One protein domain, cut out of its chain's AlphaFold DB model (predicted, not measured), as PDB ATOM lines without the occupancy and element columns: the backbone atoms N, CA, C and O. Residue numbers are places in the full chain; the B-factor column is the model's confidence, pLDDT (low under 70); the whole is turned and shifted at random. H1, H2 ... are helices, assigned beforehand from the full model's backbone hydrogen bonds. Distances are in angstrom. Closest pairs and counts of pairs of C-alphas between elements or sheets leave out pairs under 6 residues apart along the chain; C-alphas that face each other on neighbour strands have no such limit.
ATOM      1  N   GLN A   5      73.929 -60.902  40.532       84.56
ATOM      2  CA  GLN A   5      74.736 -62.114  40.575       84.56
ATOM      3  C   GLN A   5      74.095 -63.180  41.471       84.56
ATOM      4  O   GLN A   5      73.964 -64.330  41.044       84.56
ATOM      5  N   ALA A   6      73.601 -62.799  42.653       85.25
ATOM      6  CA  ALA A   6      72.856 -63.709  43.522       85.25
ATOM      7  C   ALA A   6      71.590 -64.260  42.832       85.25
ATOM      8  O   ALA A   6      71.337 -65.465  42.858       85.25
ATOM      9  N   LEU A   7      70.830 -63.409  42.130       85.31
ATOM     10  CA  LEU A   7      69.645 -63.845  41.377       85.31
ATOM     11  C   LEU A   7      69.995 -64.794  40.225       85.31
ATOM     12  O   LEU A   7      69.265 -65.753  39.953       85.31
ATOM     13  N   ARG A   8      71.115 -64.546  39.543       88.00
ATOM     14  CA  ARG A   8      71.598 -65.397  38.455       88.00
ATOM     15  C   ARG A   8      72.000 -66.778  38.962       88.00
ATOM     16  O   ARG A   8      71.689 -67.779  38.314       88.00
ATOM     17  N   GLU A   9      72.654 -66.842  40.118       86.00
ATOM     18  CA  GLU A   9      73.032 -68.094  40.780       86.00
ATOM     19  C   GLU A   9      71.807 -68.910  41.199       86.00
ATOM     20  O   GLU A   9      71.740 -70.109  40.909       86.00
ATOM     21  N   GLU A  10      70.799 -68.263  41.786       84.62
ATOM     22  CA  GLU A  10      69.535 -68.913  42.133       84.62
ATOM     23  C   GLU A  10      68.821 -69.469  40.890       84.62
ATOM     24  O   GLU A  10      68.456 -70.645  40.854       84.62
ATOM     25  N   LEU A  11      68.667 -68.668  39.832       83.44
ATOM     26  CA  LEU A  11      67.946 -69.070  38.615       83.44
ATOM     27  C   LEU A  11      68.676 -70.131  37.782       83.44
ATOM     28  O   LEU A  11      68.032 -70.890  37.046       83.44
ATOM     29  N   SER A  12      70.003 -70.199  37.897       81.88
ATOM     30  CA  SER A  12      70.828 -71.210  37.235       81.88
ATOM     31  C   SER A  12      70.591 -72.615  37.806       81.88
ATOM     32  O   SER A  12      70.745 -73.601  37.085       81.88
ATOM     33  N   ASN A  13      70.141 -72.738  39.065       81.44
ATOM     34  CA  ASN A  13      69.911 -74.030  39.707       81.44
ATOM     35  C   ASN A  13      68.683 -74.764  39.115       81.44
ATOM     36  O   ASN A  13      67.537 -74.353  39.327       81.44
ATOM     37  N   PRO A  14      68.872 -75.904  38.420       71.69
ATOM     38  CA  PRO A  14      67.774 -76.628  37.797       71.69
ATOM     39  C   PRO A  14      66.918 -77.444  38.769       71.69
ATOM     40  O   PRO A  14      65.847 -77.892  38.363       71.69
ATOM     41  N   ALA A  15      67.362 -77.626  40.018       69.94
ATOM     42  CA  ALA A  15      66.610 -78.324  41.061       69.94
ATOM     43  C   ALA A  15      65.467 -77.475  41.646       69.94
ATOM     44  O   ALA A  15      64.575 -78.007  42.307       69.94
ATOM     45  N   ILE A  16      65.460 -76.165  41.380       65.62
ATOM     46  CA  ILE A  16      64.317 -75.308  41.675       65.62
ATOM     47  C   ILE A  16      63.224 -75.676  40.670       65.62
ATOM     48  O   ILE A  16      63.410 -75.503  39.466       65.62
ATOM     49  N   GLY A  17      62.081 -76.181  41.153       60.44
ATOM     50  CA  GLY A  17      60.948 -76.695  40.359       60.44
ATOM     51  C   GLY A  17      60.254 -75.690  39.421       60.44
ATOM     52  O   GLY A  17      59.128 -75.916  38.987       60.44
ATOM     53  N   SER A  18      60.910 -74.574  39.112       67.50
ATOM     54  CA  SER A  18      60.495 -73.574  38.144       67.50
ATOM     55  C   SER A  18      60.549 -74.120  36.715       67.50
ATOM     56  O   SER A  18      61.508 -74.785  36.296       67.50
ATOM     57  N   ASN A  19      59.514 -73.777  35.946       81.31
ATOM     58  CA  ASN A  19      59.399 -74.071  34.524       81.31
ATOM     59  C   ASN A  19      60.666 -73.598  33.788       81.31
ATOM     60  O   ASN A  19      61.031 -72.423  33.838       81.31
ATOM     61  N   ALA A  20      61.340 -74.515  33.088       81.31
ATOM     62  CA  ALA A  20      62.592 -74.238  32.384       81.31
ATOM     63  C   ALA A  20      62.484 -73.067  31.387       81.31
ATOM     64  O   ALA A  20      63.464 -72.364  31.155       81.31
ATOM     65  N   HIS A  21      61.300 -72.836  30.815       81.88
ATOM     66  CA  HIS A  21      61.049 -71.693  29.944       81.88
ATOM     67  C   HIS A  21      61.064 -70.363  30.713       81.88
ATOM     68  O   HIS A  21      61.708 -69.417  30.269       81.88
ATOM     69  N   LEU A  22      60.445 -70.311  31.898       85.44
ATOM     70  CA  LEU A  22      60.443 -69.115  32.750       85.44
ATOM     71  C   LEU A  22      61.847 -68.779  33.261       85.44
ATOM     72  O   LEU A  22      62.211 -67.609  33.292       85.44
ATOM     73  N   ARG A  23      62.669 -69.788  33.582       85.94
ATOM     74  CA  ARG A  23      64.080 -69.575  33.958       85.94
ATOM     75  C   ARG A  23      64.895 -68.939  32.835       85.94
ATOM     76  O   ARG A  23      65.662 -68.023  33.091       85.94
ATOM     77  N   LYS A  24      64.698 -69.383  31.590       86.75
ATOM     78  CA  LYS A  24      65.363 -68.778  30.423       86.75
ATOM     79  C   LYS A  24      64.967 -67.315  30.233       86.75
ATOM     80  O   LYS A  24      65.841 -66.495  29.984       86.75
ATOM     81  N   ILE A  25      63.679 -66.996  30.378       90.00
ATOM     82  CA  ILE A  25      63.194 -65.610  30.294       90.00
ATOM     83  C   ILE A  25      63.799 -64.768  31.420       90.00
ATOM     84  O   ILE A  25      64.305 -63.685  31.162       90.00
ATOM     85  N   ALA A  26      63.794 -65.274  32.655       90.19
ATOM     86  CA  ALA A  26      64.342 -64.552  33.797       90.19
ATOM     87  C   ALA A  26      65.845 -64.259  33.639       90.19
ATOM     88  O   ALA A  26      66.271 -63.146  33.918       90.19
ATOM     89  N   LEU A  27      66.634 -65.215  33.133       89.62
ATOM     90  CA  LEU A  27      68.055 -64.998  32.840       89.62
ATOM     91  C   LEU A  27      68.270 -63.946  31.740       89.62
ATOM     92  O   LEU A  27      69.110 -63.073  31.912       89.62
ATOM     93  N   ALA A  28      67.481 -63.977  30.661       91.25
ATOM     94  CA  ALA A  28      67.575 -62.971  29.598       91.25
ATOM     95  C   ALA A  28      67.253 -61.554  30.106       91.25
ATOM     96  O   ALA A  28      67.925 -60.596  29.738       91.25
ATOM     97  N   LEU A  29      66.267 -61.423  30.999       93.12
ATOM     98  CA  LEU A  29      65.935 -60.141  31.628       93.12
ATOM     99  C   LEU A  29      67.043 -59.637  32.562       93.12
ATOM    100  O   LEU A  29      67.233 -58.429  32.663       93.12
ATOM    101  N   LEU A  30      67.772 -60.532  33.239       92.25
ATOM    102  CA  LEU A  30      68.943 -60.141  34.032       92.25
ATOM    103  C   LEU A  30      70.078 -59.630  33.138       92.25
ATOM    104  O   LEU A  30      70.669 -58.607  33.470       92.25
ATOM    105  N   ASP A  31      70.333 -60.279  31.998       90.31
ATOM    106  CA  ASP A  31      71.345 -59.822  31.036       90.31
ATOM    107  C   ASP A  31      70.983 -58.426  30.470       90.31
ATOM    108  O   ASP A  31      71.840 -57.546  30.357       90.31
ATOM    109  N   GLU A  32      69.703 -58.184  30.148       94.19
ATOM    110  CA  GLU A  32      69.214 -56.864  29.713       94.19
ATOM    111  C   GLU A  32      69.327 -55.802  30.816       94.19
ATOM    112  O   GLU A  32      69.711 -54.662  30.538       94.19
ATOM    113  N   LEU A  33      69.018 -56.166  32.065       91.75
ATOM    114  CA  LEU A  33      69.135 -55.271  33.213       91.75
ATOM    115  C   LEU A  33      70.594 -54.871  33.461       91.75
ATOM    116  O   LEU A  33      70.873 -53.685  33.605       91.75
ATOM    117  N   GLU A  34      71.524 -55.826  33.443       89.62
ATOM    118  CA  GLU A  34      72.959 -55.565  33.610       89.62
ATOM    119  C   GLU A  34      73.499 -54.657  32.491       89.62
ATOM    120  O   GLU A  34      74.246 -53.708  32.744       89.62
ATOM    121  N   ALA A  35      73.068 -54.884  31.246       89.81
ATOM    122  CA  ALA A  35      73.421 -54.017  30.126       89.81
ATOM    123  C   ALA A  35      72.876 -52.589  30.305       89.81
ATOM    124  O   ALA A  35      73.586 -51.617  30.032       89.81
ATOM    125  N   ALA A  36      71.635 -52.446  30.775       90.31
ATOM    126  CA  ALA A  36      71.026 -51.146  31.031       90.31
ATOM    127  C   ALA A  36      71.716 -50.401  32.185       90.31
ATOM    128  O   ALA A  36      72.016 -49.217  32.039       90.31
ATOM    129  N   GLU A  37      72.018 -51.082  33.293       89.88
ATOM    130  CA  GLU A  37      72.756 -50.508  34.424       89.88
ATOM    131  C   GLU A  37      74.144 -50.030  33.991       89.88
ATOM    132  O   GLU A  37      74.521 -48.891  34.269       89.88
ATOM    133  N   ARG A  38      74.865 -50.843  33.212       88.56
ATOM    134  CA  ARG A  38      76.164 -50.455  32.658       88.56
ATOM    135  C   ARG A  38      76.068 -49.205  31.786       88.56
ATOM    136  O   ARG A  38      76.903 -48.311  31.911       88.56
ATOM    137  N   LEU A  39      75.069 -49.134  30.905       91.44
ATOM    138  CA  LEU A  39      74.851 -47.945  30.086       91.44
ATOM    139  C   LEU A  39      74.577 -46.729  30.974       91.44
ATOM    140  O   LEU A  39      75.200 -45.695  30.768       91.44
ATOM    141  N   ILE A  40      73.715 -46.838  31.983       90.88
ATOM    142  CA  ILE A  40      73.430 -45.726  32.902       90.88
ATOM    143  C   ILE A  40      74.720 -45.216  33.554       90.88
ATOM    144  O   ILE A  40      75.006 -44.026  33.443       90.88
ATOM    145  N   THR A  41      75.552 -46.099  34.114       88.56
ATOM    146  CA  THR A  41      76.841 -45.711  34.707       88.56
ATOM    147  C   THR A  41      77.762 -45.031  33.686       88.56
ATOM    148  O   THR A  41      78.350 -43.986  33.968       88.56
ATOM    149  N   GLU A  42      77.893 -45.578  32.471       90.75
ATOM    150  CA  GLU A  42      78.707 -44.972  31.404       90.75
ATOM    151  C   GLU A  42      78.201 -43.568  31.022       90.75
ATOM    152  O   GLU A  42      78.993 -42.635  30.838       90.75
ATOM    153  N   TRP A  43      76.881 -43.399  30.930       92.25
ATOM    154  CA  TRP A  43      76.239 -42.119  30.646       92.25
ATOM    155  C   TRP A  43      76.441 -41.110  31.780       92.25
ATOM    156  O   TRP A  43      76.783 -39.960  31.506       92.25
ATOM    157  N   GLU A  44      76.300 -41.523  33.038       91.44
ATOM    158  CA  GLU A  44      76.540 -40.678  34.211       91.44
ATOM    159  C   GLU A  44      77.999 -40.218  34.291       91.44
ATOM    160  O   GLU A  44      78.260 -39.034  34.520       91.44
ATOM    161  N   GLN A  45      78.961 -41.102  34.000       89.94
ATOM    162  CA  GLN A  45      80.375 -40.726  33.922       89.94
ATOM    163  C   GLN A  45      80.652 -39.738  32.785       89.94
ATOM    164  O   GLN A  45      81.397 -38.766  32.961       89.94
ATOM    165  N   ARG A  46      80.042 -39.948  31.614       93.19
ATOM    166  CA  ARG A  46      80.166 -39.015  30.489       93.19
ATOM    167  C   ARG A  46      79.584 -37.650  30.837       93.19
ATOM    168  O   ARG A  46      80.211 -36.632  30.554       93.19
ATOM    169  N   GLU A  47      78.419 -37.627  31.467       94.75
ATOM    170  CA  GLU A  47      77.755 -36.395  31.875       94.75
ATOM    171  C   GLU A  47      78.550 -35.651  32.950       94.75
ATOM    172  O   GLU A  47      78.712 -34.432  32.878       94.75
ATOM    173  N   LEU A  48      79.128 -36.375  33.908       94.38
ATOM    174  CA  LEU A  48      80.033 -35.802  34.895       94.38
ATOM    175  C   LEU A  48      81.267 -35.173  34.231       94.38
ATOM    176  O   LEU A  48      81.652 -34.054  34.573       94.38
ATOM    177  N   SER A  49      81.859 -35.854  33.245       94.06
ATOM    178  CA  SER A  49      82.987 -35.331  32.463       94.06
ATOM    179  C   SER A  49      82.613 -34.061  31.687       94.06
ATOM    180  O   SER A  49      83.349 -33.071  31.722       94.06
ATOM    181  N   ASN A  50      81.436 -34.043  31.054       96.50
ATOM    182  CA  ASN A  50      80.919 -32.869  30.350       96.50
ATOM    183  C   ASN A  50      80.729 -31.682  31.305       96.50
ATOM    184  O   ASN A  50      81.216 -30.585  31.029       96.50
ATOM    185  N   LYS A  51      80.078 -31.902  32.455       97.06
ATOM    186  CA  LYS A  51      79.880 -30.876  33.492       97.06
ATOM    187  C   LYS A  51      81.207 -30.316  33.984       97.06
ATOM    188  O   LYS A  51      81.360 -29.098  34.069       97.06
ATOM    189  N   ARG A  52      82.186 -31.187  34.242       96.12
ATOM    190  CA  ARG A  52      83.541 -30.785  34.629       96.12
ATOM    191  C   ARG A  52      84.165 -29.847  33.598       96.12
ATOM    192  O   ARG A  52      84.731 -28.820  33.959       96.12
ATOM    193  N   GLN A  53      84.057 -30.193  32.316       97.50
ATOM    194  CA  GLN A  53      84.629 -29.392  31.240       97.50
ATOM    195  C   GLN A  53      83.914 -28.045  31.077       97.50
ATOM    196  O   GLN A  53      84.576 -27.038  30.847       97.50
ATOM    197  N   LEU A  54      82.588 -28.004  31.244       97.94
ATOM    198  CA  LEU A  54      81.824 -26.753  31.230       97.94
ATOM    199  C   LEU A  54      82.264 -25.802  32.347       97.94
ATOM    200  O   LEU A  54      82.446 -24.614  32.095       97.94
ATOM    201  N   VAL A  55      82.492 -26.323  33.556       97.50
ATOM    202  CA  VAL A  55      83.021 -25.539  34.684       97.50
ATOM    203  C   VAL A  55      84.395 -24.961  34.347       97.50
ATOM    204  O   VAL A  55      84.613 -23.765  34.522       97.50
ATOM    205  N   ILE A  56      85.302 -25.782  33.812       97.25
ATOM    206  CA  ILE A  56      86.640 -25.329  33.405       97.25
ATOM    207  C   ILE A  56      86.548 -24.231  32.348       97.25
ATOM    208  O   ILE A  56      87.202 -23.202  32.487       97.25
ATOM    209  N   ASN A  57      85.728 -24.428  31.314       98.06
ATOM    210  CA  ASN A  57      85.555 -23.438  30.255       98.06
ATOM    211  C   ASN A  57      85.039 -22.109  30.825       98.06
ATOM    212  O   ASN A  57      85.628 -21.073  30.539       98.06
ATOM    213  N   GLY A  58      84.023 -22.141  31.694       98.12
ATOM    214  CA  GLY A  58      83.486 -20.932  32.324       98.12
ATOM    215  C   GLY A  58      84.508 -20.187  33.191       98.12
ATOM    216  O   GLY A  58      84.572 -18.961  33.142       98.12
ATOM    217  N   LEU A  59      85.348 -20.908  33.941       97.12
ATOM    218  CA  LEU A  59      86.424 -20.304  34.738       97.12
ATOM    219  C   LEU A  59      87.537 -19.705  33.861       97.12
ATOM    220  O   LEU A  59      88.061 -18.630  34.152       97.12
ATOM    221  N   CYS A  60      87.892 -20.374  32.762       96.50
ATOM    222  CA  CYS A  60      88.828 -19.826  31.783       96.50
ATOM    223  C   CYS A  60      88.271 -18.546  31.138       96.50
ATOM    224  O   CYS A  60      88.986 -17.553  31.016       96.50
ATOM    225  N   GLU A  61      86.993 -18.550  30.753       97.88
ATOM    226  CA  GLU A  61      86.304 -17.408  30.139       97.88
ATOM    227  C   GLU A  61      86.143 -16.224  31.102       97.88
ATOM    228  O   GLU A  61      86.185 -15.074  30.665       97.88
ATOM    229  N   SER A  62      86.037 -16.472  32.412       97.06
ATOM    230  CA  SER A  62      86.018 -15.407  33.421       97.06
ATOM    231  C   SER A  62      87.386 -14.753  33.646       97.06
ATOM    232  O   SER A  62      87.489 -13.815  34.436       97.06
ATOM    233  N   GLY A  63      88.444 -15.246  32.992       96.81
ATOM    234  CA  GLY A  63      89.814 -14.777  33.183       96.81
ATOM    235  C   GLY A  63      90.433 -15.221  34.510       96.81
ATOM    236  O   GLY A  63      91.398 -14.597  34.958       96.81
ATOM    237  N   ALA A  64      89.892 -16.270  35.147       96.19
ATOM    238  CA  ALA A  64      90.465 -16.796  36.380       96.19
ATOM    239  C   ALA A  64      91.902 -17.288  36.116       96.19
ATOM    240  O   ALA A  64      92.155 -17.986  35.127       96.19
ATOM    241  N   PRO A  65      92.876 -16.939  36.971       97.31
ATOM    242  CA  PRO A  65      94.231 -17.432  36.825       97.31
ATOM    243  C   PRO A  65      94.277 -18.939  37.097       97.31
ATOM    244  O   PRO A  65      93.515 -19.474  37.900       97.31
ATOM    245  N   PHE A  66      95.241 -19.621  36.479       96.88
ATOM    246  CA  PHE A  66      95.385 -21.078  36.551       96.88
ATOM    247  C   PHE A  66      95.281 -21.660  37.974       96.88
ATOM    248  O   PHE A  66      94.616 -22.672  38.176       96.88
ATOM    249  N   TRP A  67      95.910 -21.024  38.966       97.19
ATOM    250  CA  TRP A  67      95.925 -21.512  40.350       97.19
ATOM    251  C   TRP A  67      94.545 -21.469  41.023       97.19
ATOM    252  O   TRP A  67      94.242 -22.333  41.841       97.19
ATOM    253  N   GLU A  68      93.697 -20.503  40.663       97.56
ATOM    254  CA  GLU A  68      92.328 -20.405  41.172       97.56
ATOM    255  C   GLU A  68      91.438 -21.476  40.535       97.56
ATOM    256  O   GLU A  68      90.669 -22.139  41.230       97.56
ATOM    257  N   ILE A  69      91.615 -21.720  39.230       97.25
ATOM    258  CA  ILE A  69      90.958 -22.830  38.527       97.25
ATOM    259  C   ILE A  69      91.359 -24.165  39.161       97.25
ATOM    260  O   ILE A  69      90.505 -25.015  39.403       97.25
ATOM    261  N   GLU A  70      92.644 -24.356  39.463       97.44
ATOM    262  CA  GLU A  70      93.140 -25.583  40.083       97.44
ATOM    263  C   GLU A  70      92.558 -25.800  41.491       97.44
ATOM    264  O   GLU A  70      92.088 -26.899  41.795       97.44
ATOM    265  N   ASP A  71      92.545 -24.770  42.344       97.75
ATOM    266  CA  ASP A  71      91.959 -24.850  43.688       97.75
ATOM    267  C   ASP A  71      90.447 -25.119  43.640       97.75
ATOM    268  O   ASP A  71      89.934 -25.979  44.365       97.75
ATOM    269  N   TYR A  72      89.733 -24.448  42.732       97.19
ATOM    270  CA  TYR A  72      88.312 -24.695  42.510       97.19
ATOM    271  C   TYR A  72      88.067 -26.135  42.053       97.19
ATOM    272  O   TYR A  72      87.225 -26.830  42.625       97.19
ATOM    273  N   MET A  73      88.819 -26.615  41.060       96.81
ATOM    274  CA  MET A  73      88.635 -27.961  40.527       96.81
ATOM    275  C   MET A  73      88.964 -29.047  41.551       96.81
ATOM    276  O   MET A  73      88.262 -30.050  41.580       96.81
ATOM    277  N   LYS A  74      89.933 -28.834  42.453       96.31
ATOM    278  CA  LYS A  74      90.183 -29.747  43.585       96.31
ATOM    279  C   LYS A  74      88.957 -29.880  44.490       96.31
ATOM    280  O   LYS A  74      88.588 -30.991  44.865       96.31
ATOM    281  N   LYS A  75      88.300 -28.762  44.819       96.62
ATOM    282  CA  LYS A  75      87.062 -28.758  45.621       96.62
ATOM    283  C   LYS A  75      85.898 -29.394  44.861       96.62
ATOM    284  O   LYS A  75      85.134 -30.151  45.450       96.62
ATOM    285  N   TRP A  76      85.783 -29.122  43.562       95.31
ATOM    286  CA  TRP A  76      84.757 -29.705  42.699       95.31
ATOM    287  C   TRP A  76      84.914 -31.225  42.569       95.31
ATOM    288  O   TRP A  76      83.938 -31.947  42.759       95.31
ATOM    289  N   ASP A  77      86.133 -31.713  42.314       94.00
ATOM    290  CA  ASP A  77      86.444 -33.142  42.169       94.00
ATOM    291  C   ASP A  77      86.233 -33.893  43.507       94.00
ATOM    292  O   ASP A  77      85.844 -35.058  43.506       94.00
ATOM    293  N   ALA A  78      86.416 -33.226  44.656       94.19
ATOM    294  CA  ALA A  78      86.165 -33.810  45.980       94.19
ATOM    295  C   ALA A  78      84.676 -34.058  46.281       94.19
ATOM    296  O   ALA A  78      84.353 -34.965  47.047       94.19
ATOM    297  N   VAL A  79      83.773 -33.258  45.703       93.88
ATOM    298  CA  VAL A  79      82.317 -33.390  45.908       93.88
ATOM    299  C   VAL A  79      81.606 -34.071  44.736       93.88
ATOM    300  O   VAL A  79      80.452 -34.468  44.877       93.88
ATOM    301  N   HIS A  80      82.299 -34.262  43.611       91.50
ATOM    302  CA  HIS A  80      81.841 -35.058  42.476       91.50
ATOM    303  C   HIS A  80      82.851 -36.173  42.165       91.50
ATOM    304  O   HIS A  80      83.553 -36.116  41.147       91.50
TER     305      HIS A  80
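What this domain is: This is residues 5 to 80 of the 94 residues of an uncharacterized protein of Citrobacter freundii (UniProt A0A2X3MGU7). One long, straight helix, H2, makes the length of a rod, and a shorter helix folds back along it at each end, H1 at its first end and H3 at its last. H1 and H3 lie on the same side of H2, well separated, with residues 35 to 47 of H2 standing free. The printed part has 76 residues with three named helices, H1, H2, H3 in chain order, and no named strand: all helix. It is extended, with a radius of gyration of the C-alphas of 22.7 A and spans of 68 by 17 by 10 A.

How they stand to each other: H2, residues 20 to 61, touches H1, residues 5 to 12, with residues 23 to 30 alone; the closest C-alphas, of Leu 11 and Arg 23, are 6.1 A apart. This helical hairpin has a shallow tilt of 21 degrees, opposite ways. Residues 56 to 60 of H2 touch residues 69 to 73 of H3, residues 66 to 79; the closest C-alphas, of Leu 59 and Ile 69, are 6.4 A apart. This second helical hairpin has a shallow tilt of 26 degrees, opposite ways. H1 and H3 are apart. In H1, H2 and H3 every O i to N i+4 pair is within hydrogen-bond range.

Where its parts are: H2 measures 61.6 A from C-alpha 20 at (62.592, -74.238, 32.384) to C-alpha 61. H1 measures 10.4 A, from C-alpha 5 at (74.736, -62.114, 40.575). H3 measures 20.2 A, ending at C-alpha 79 at (82.317, -33.390, 45.908).

The domain as a whole: The C-alphas farthest apart, of Gly 17 and Gly 63, are 68.7 A apart. The printed part has no cut and no long link. Residues 15 to 18 have pLDDT under 70.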